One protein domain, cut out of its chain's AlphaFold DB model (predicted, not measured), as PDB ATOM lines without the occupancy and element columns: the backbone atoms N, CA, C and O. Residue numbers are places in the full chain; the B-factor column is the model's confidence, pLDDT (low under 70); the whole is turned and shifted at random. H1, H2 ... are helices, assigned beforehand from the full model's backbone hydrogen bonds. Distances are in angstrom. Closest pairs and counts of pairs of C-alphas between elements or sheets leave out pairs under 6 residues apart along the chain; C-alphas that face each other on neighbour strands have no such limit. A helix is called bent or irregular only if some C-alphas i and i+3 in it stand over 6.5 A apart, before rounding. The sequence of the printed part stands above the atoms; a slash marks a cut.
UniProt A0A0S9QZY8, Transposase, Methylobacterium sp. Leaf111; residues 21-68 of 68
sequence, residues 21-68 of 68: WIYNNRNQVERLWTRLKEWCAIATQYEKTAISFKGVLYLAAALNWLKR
ATOM      1  N   TRP A  21     110.481 156.478 141.760       73.38
ATOM      2  CA  TRP A  21     110.003 156.049 140.443       73.38
ATOM      3  C   TRP A  21     109.804 154.526 140.337       73.38
ATOM      4  O   TRP A  21     108.852 154.083 139.694       73.38
ATOM      5  N   ILE A  22     110.636 153.718 141.012       72.62
ATOM      6  CA  ILE A  22     110.455 152.257 141.094       72.62
ATOM      7  C   ILE A  22     109.205 151.945 141.913       72.62
ATOM      8  O   ILE A  22     108.381 151.129 141.504       72.62
ATOM      9  N   TYR A  23     109.041 152.630 143.047       73.88
ATOM     10  CA  TYR A  23     107.881 152.450 143.915       73.88
ATOM     11  C   TYR A  23     106.568 152.826 143.208       73.88
ATOM     12  O   TYR A  23     105.580 152.103 143.322       73.88
ATOM     13  N   ASN A  24     106.569 153.896 142.408       73.94
ATOM     14  CA  ASN A  24     105.392 154.327 141.654       73.94
ATOM     15  C   ASN A  24     105.019 153.344 140.526       73.94
ATOM     16  O   ASN A  24     103.851 152.988 140.361       73.94
ATOM     17  N   ASN A  25     106.012 152.841 139.784       75.38
ATOM     18  CA  ASN A  25     105.773 151.875 138.706       75.38
ATOM     19  C   ASN A  25     105.425 150.470 139.217       75.38
ATOM     20  O   ASN A  25     104.789 149.700 138.492       75.38
ATOM     21  N   ARG A  26     105.769 150.135 140.469       76.06
ATOM     22  CA  ARG A  26     105.456 148.837 141.081       76.06
ATOM     23  C   ARG A  26     103.961 148.523 141.040       76.06
ATOM     24  O   ARG A  26     103.597 147.421 140.651       76.06
ATOM     25  N   ASN A  27     103.098 149.489 141.352       80.38
ATOM     26  CA  ASN A  27     101.644 149.284 141.361       80.38
ATOM     27  C   ASN A  27     101.095 148.922 139.965       80.38
ATOM     28  O   ASN A  27     100.157 148.137 139.852       80.38
ATOM     29  N   GLN A  28     101.682 149.450 138.884       80.12
ATOM     30  CA  GLN A  28     101.284 149.072 137.523       80.12
ATOM     31  C   GLN A  28     101.701 147.638 137.191       80.12
ATOM     32  O   GLN A  28     100.897 146.871 136.658       80.12
ATOM     33  N   VAL A  29     102.931 147.264 137.556       79.31
ATOM     34  CA  VAL A  29     103.453 145.905 137.365       79.31
ATOM     35  C   VAL A  29     102.662 144.895 138.197       79.31
ATOM     36  O   VAL A  29     102.280 143.853 137.678       79.31
ATOM     37  N   GLU A  30     102.345 145.208 139.454       80.44
ATOM     38  CA  GLU A  30     101.557 144.337 140.331       80.44
ATOM     39  C   GLU A  30     100.121 144.167 139.835       80.44
ATOM     40  O   GLU A  30      99.611 143.051 139.835       80.44
ATOM     41  N   ARG A  31      99.475 145.226 139.327       80.88
ATOM     42  CA  ARG A  31      98.145 145.115 138.699       80.88
ATOM     43  C   ARG A  31      98.169 144.244 137.447       80.88
ATOM     44  O   ARG A  31      97.267 143.429 137.263       80.88
ATOM     45  N   LEU A  32      99.188 144.402 136.601       77.56
ATOM     46  CA  LEU A  32      99.386 143.546 135.431       77.56
ATOM     47  C   LEU A  32      99.613 142.091 135.858       77.56
ATOM     48  O   LEU A  32      99.017 141.186 135.285       77.56
ATOM     49  N   TRP A  33     100.422 141.870 136.894       75.62
ATOM     50  CA  TRP A  33     100.727 140.544 137.423       75.62
ATOM     51  C   TRP A  33      99.505 139.852 138.032       75.62
ATOM     52  O   TRP A  33      99.296 138.664 137.804       75.62
ATOM     53  N   THR A  34      98.659 140.587 138.755       79.94
ATOM     54  CA  THR A  34      97.384 140.075 139.276       79.94
ATOM     55  C   THR A  34      96.455 139.654 138.140       79.94
ATOM     56  O   THR A  34      95.916 138.554 138.189       79.94
ATOM     57  N   ARG A  35      96.344 140.460 137.074       75.44
ATOM     58  CA  ARG A  35      95.586 140.093 135.862       75.44
ATOM     59  C   ARG A  35      96.182 138.871 135.166       75.44
ATOM     60  O   ARG A  35      95.442 138.017 134.706       75.44
ATOM     61  N   LEU A  36      97.510 138.755 135.108       73.06
ATOM     62  CA  LEU A  36      98.191 137.579 134.554       73.06
ATOM     63  C   LEU A  36      97.912 136.309 135.366       73.06
ATOM     64  O   LEU A  36      97.761 135.236 134.791       73.06
ATOM     65  N   LYS A  37      97.848 136.418 136.697       69.56
ATOM     66  CA  LYS A  37      97.561 135.282 137.583       69.56
ATOM     67  C   LYS A  37      96.163 134.704 137.379       69.56
ATOM     68  O   LYS A  37      95.992 133.509 137.589       69.56
ATOM     69  N   GLU A  38      95.196 135.509 136.941       69.62
ATOM     70  CA  GLU A  38      93.856 135.028 136.573       69.62
ATOM     71  C   GLU A  38      93.895 134.107 135.340       69.62
ATOM     72  O   GLU A  38      93.059 133.217 135.194       69.62
ATOM     73  N   TRP A  39      94.906 134.247 134.476       66.56
ATOM     74  CA  TRP A  39      95.125 133.404 133.301       66.56
ATOM     75  C   TRP A  39      95.947 132.175 133.702       66.56
ATOM     76  O   TRP A  39      97.060 131.986 133.212       66.56
ATOM     77  N   CYS A  40      95.406 131.364 134.623       58.50
ATOM     78  CA  CYS A  40      96.017 130.230 135.343       58.50
ATOM     79  C   CYS A  40      97.057 129.356 134.597       58.50
ATOM     80  O   CYS A  40      97.883 128.732 135.264       58.50
ATOM     81  N   ALA A  41      97.076 129.323 133.261       54.91
ATOM     82  CA  ALA A  41      98.120 128.703 132.436       54.91
ATOM     83  C   ALA A  41      99.532 129.314 132.615       54.91
ATOM     84  O   ALA A  41     100.529 128.616 132.463       54.91
ATOM     85  N   ILE A  42      99.643 130.598 132.979       55.91
ATOM     86  CA  ILE A  42     100.940 131.270 133.214       55.91
ATOM     87  C   ILE A  42     101.452 130.997 134.634       55.91
ATOM     88  O   ILE A  42     102.651 130.836 134.862       55.91
ATOM     89  N   ALA A  43     100.530 130.932 135.598       51.19
ATOM     90  CA  ALA A  43     100.832 130.771 137.019       51.19
ATOM     91  C   ALA A  43     101.342 129.366 137.376       51.19
ATOM     92  O   ALA A  43     102.062 129.212 138.357       51.19
ATOM     93  N   THR A  44     101.000 128.352 136.579       58.00
ATOM     94  CA  THR A  44     101.417 126.960 136.810       58.00
ATOM     95  C   THR A  44     102.848 126.660 136.369       58.00
ATOM     96  O   THR A  44     103.299 125.534 136.555       58.00
ATOM     97  N   GLN A  45     103.583 127.642 135.826       60.94
ATOM     98  CA  GLN A  45     104.995 127.486 135.460       60.94
ATOM     99  C   GLN A  45     105.232 126.275 134.531       60.94
ATOM    100  O   GLN A  45     106.196 125.531 134.689       60.94
ATOM    101  N   TYR A  46     104.348 126.062 133.548       51.88
ATOM    102  CA  TYR A  46     104.521 124.993 132.551       51.88
ATOM    103  C   TYR A  46     105.439 125.390 131.382       51.88
ATOM    104  O   TYR A  46     105.834 124.547 130.577       51.88
ATOM    105  N   GLU A  47     105.837 126.664 131.305       54.59
ATOM    106  CA  GLU A  47     106.747 127.158 130.274       54.59
ATOM    107  C   GLU A  47     108.197 126.803 130.619       54.59
ATOM    108  O   GLU A  47     108.930 127.565 131.250       54.59
ATOM    109  N   LYS A  48     108.628 125.621 130.173       59.66
ATOM    110  CA  LYS A  48     110.008 125.119 130.317       59.66
ATOM    111  C   LYS A  48     111.044 125.990 129.578       59.66
ATOM    112  O   LYS A  48     112.241 125.867 129.829       59.66
ATOM    113  N   THR A  49     110.584 126.878 128.688       68.00
ATOM    114  CA  THR A  49     111.406 127.690 127.782       68.00
ATOM    115  C   THR A  49     111.130 129.184 127.966       68.00
ATOM    116  O   THR A  49     109.997 129.649 127.849       68.00
ATOM    117  N   ALA A  50     112.192 129.976 128.150       72.44
ATOM    118  CA  ALA A  50     112.108 131.430 128.338       72.44
ATOM    119  C   ALA A  50     111.458 132.189 127.159       72.44
ATOM    120  O   ALA A  50     110.988 133.312 127.330       72.44
ATOM    121  N   ILE A  51     111.446 131.602 125.959       75.81
ATOM    122  CA  ILE A  51     110.855 132.188 124.746       75.81
ATOM    123  C   ILE A  51     109.330 132.176 124.835       75.81
ATOM    124  O   ILE A  51     108.700 133.214 124.649       75.81
ATOM    125  N   SER A  52     108.750 131.028 125.174       71.00
ATOM    126  CA  SER A  52     107.306 130.880 125.319       71.00
ATOM    127  C   SER A  52     106.770 131.761 126.450       71.00
ATOM    128  O   SER A  52     105.795 132.484 126.257       71.00
ATOM    129  N   PHE A  53     107.497 131.841 127.572       71.25
ATOM    130  CA  PHE A  53     107.186 132.774 128.659       71.25
ATOM    131  C   PHE A  53     107.145 134.237 128.188       71.25
ATOM    132  O   PHE A  53     106.203 134.969 128.495       71.25
ATOM    133  N   LYS A  54     108.136 134.670 127.396       77.56
ATOM    134  CA  LYS A  54     108.147 136.021 126.813       77.56
ATOM    135  C   LYS A  54     106.973 136.234 125.858       77.56
ATOM    136  O   LYS A  54     106.360 137.293 125.907       77.56
ATOM    137  N   GLY A  55     106.650 135.250 125.018       80.19
ATOM    138  CA  GLY A  55     105.528 135.332 124.080       80.19
ATOM    139  C   GLY A  55     104.201 135.588 124.789       80.19
ATOM    140  O   GLY A  55     103.470 136.507 124.424       80.19
ATOM    141  N   VAL A  56     103.936 134.849 125.868       75.31
ATOM    142  CA  VAL A  56     102.721 135.042 126.664       75.31
ATOM    143  C   VAL A  56     102.728 136.387 127.400       75.31
ATOM    144  O   VAL A  56     101.699 137.060 127.450       75.31
ATOM    145  N   LEU A  57     103.886 136.833 127.900       76.31
ATOM    146  CA  LEU A  57     104.028 138.156 128.515       76.31
ATOM    147  C   LEU A  57     103.695 139.285 127.525       76.31
ATOM    148  O   LEU A  57     102.949 140.200 127.868       76.31
ATOM    149  N   TYR A  58     104.213 139.211 126.296       82.50
ATOM    150  CA  TYR A  58     103.923 140.194 125.249       82.50
ATOM    151  C   TYR A  58     102.461 140.155 124.811       82.50
ATOM    152  O   TYR A  58     101.853 141.211 124.654       82.50
ATOM    153  N   LEU A  59     101.877 138.963 124.666       79.25
ATOM    154  CA  LEU A  59     100.465 138.815 124.322       79.25
ATOM    155  C   LEU A  59      99.568 139.421 125.406       79.25
ATOM    156  O   LEU A  59      98.665 140.197 125.100       79.25
ATOM    157  N   ALA A  60      99.845 139.137 126.678       76.50
ATOM    158  CA  ALA A  60      99.094 139.702 127.792       76.50
ATOM    159  C   ALA A  60      99.272 141.225 127.903       76.50
ATOM    160  O   ALA A  60      98.305 141.936 128.171       76.50
ATOM    161  N   ALA A  61     100.477 141.746 127.649       80.44
ATOM    162  CA  ALA A  61     100.723 143.185 127.591       80.44
ATOM    163  C   ALA A  61      99.948 143.855 126.442       80.44
ATOM    164  O   ALA A  61      99.323 144.893 126.658       80.44
ATOM    165  N   ALA A  62      99.931 143.242 125.253       84.81
ATOM    166  CA  ALA A  62      99.185 143.723 124.093       84.81
ATOM    167  C   ALA A  62      97.669 143.694 124.334       84.81
ATOM    168  O   ALA A  62      96.983 144.678 124.068       84.81
ATOM    169  N   LEU A  63      97.146 142.611 124.917       78.94
ATOM    170  CA  LEU A  63      95.736 142.508 125.299       78.94
ATOM    171  C   LEU A  63      95.369 143.539 126.366       78.94
ATOM    172  O   LEU A  63      94.321 144.165 126.271       78.94
ATOM    173  N   ASN A  64      96.231 143.761 127.360       76.88
ATOM    174  CA  ASN A  64      96.025 144.798 128.369       76.88
ATOM    175  C   ASN A  64      96.036 146.211 127.764       76.88
ATOM    176  O   ASN A  64      95.304 147.074 128.242       76.88
ATOM    177  N   TRP A  65      96.852 146.447 126.736       80.38
ATOM    178  CA  TRP A  65      96.883 147.711 126.004       80.38
ATOM    179  C   TRP A  65      95.632 147.911 125.142       80.38
ATOM    180  O   TRP A  65      95.082 149.002 125.139       80.38
ATOM    181  N   LEU A  66      95.142 146.856 124.485       80.00
ATOM    182  CA  LEU A  66      93.927 146.892 123.664       80.00
ATOM    183  C   LEU A  66      92.638 147.012 124.494       80.00
ATOM    184  O   LEU A  66      91.635 147.526 124.017       80.00
ATOM    185  N   LYS A  67      92.648 146.518 125.736       70.38
ATOM    186  CA  LYS A  67      91.510 146.608 126.667       70.38
ATOM    187  C   LYS A  67      91.374 147.989 127.324       70.38
ATOM    188  O   LYS A  67      90.477 148.163 128.149       70.38
ATOM    189  N   ARG A  68      92.296 148.913 127.038       53.41
ATOM    190  CA  ARG A  68      92.263 150.308 127.481       53.41
ATOM    191  C   ARG A  68      91.555 151.167 126.445       53.41
ATOM    192  O   ARG A  68      90.832 152.077 126.898       53.41
TER     193      ARG A  68
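Overview. This is residues 21 to 68 of the 68 residues of the protein "Transposase" of Methylobacterium sp. Leaf111 (UniProt A0A0S9QZY8). Two helices of similar length, H1 and H2, stand at about a right angle to each other with few contacts between them, and a long loop, residues 39 to 49, joins the end of H1 to the start of H2. Residues 21 to 31 of H1 stick out from the rest as a free arm. The printed part has 48 residues with two named helices, H1 then H2, and no named strand; the class is all helix. It is only just loose, close to compact, with a radius of gyration of the C-alphas of 11.7 A and spans of 32 by 23 by 19 A.

Along the chain. H1 is residues 21 to 38, 26.8 A from first to last C-alpha, beginning at C-alpha 21 at (110.003, 156.049, 140.443). It has a kink of 27 degrees near residue 28. It is neither bent nor irregular, but only just: C-alphas 24 and 27 are 6.3 A apart. After the link, H2 is residues 50 to 66, 24.3 A long, from C-alpha 50 at (112.108, 131.430, 128.338) to C-alpha 66 at (93.927, 146.892, 123.664).

Arrangement. H1 and H2 only just touch, with 3 pairs of C-alphas within 8 A. The closest C-alphas are those of Leu 36 and Ala 60, 7.1 A apart. H1 touches with residues 32 to 36 alone, and H2 with residues 60 to 64 alone. Their lines are about perpendicular, at 82 degrees, and their centres are 14.4 A apart. In H2 every O i to N i+4 pair is within hydrogen-bond range; in H1, 12 of 14 are.

Size, cuts and confidence. The C-alphas farthest apart are those of Trp 21 and Lys 48, 32.5 A. The printed part has no cut, and Arg 68 is the chain's last residue. The link from H1 to H2 is long, with 11 residues. Mean pLDDT of the printed part is 71.9; residues 37 to 49 and residue 68 are under 70.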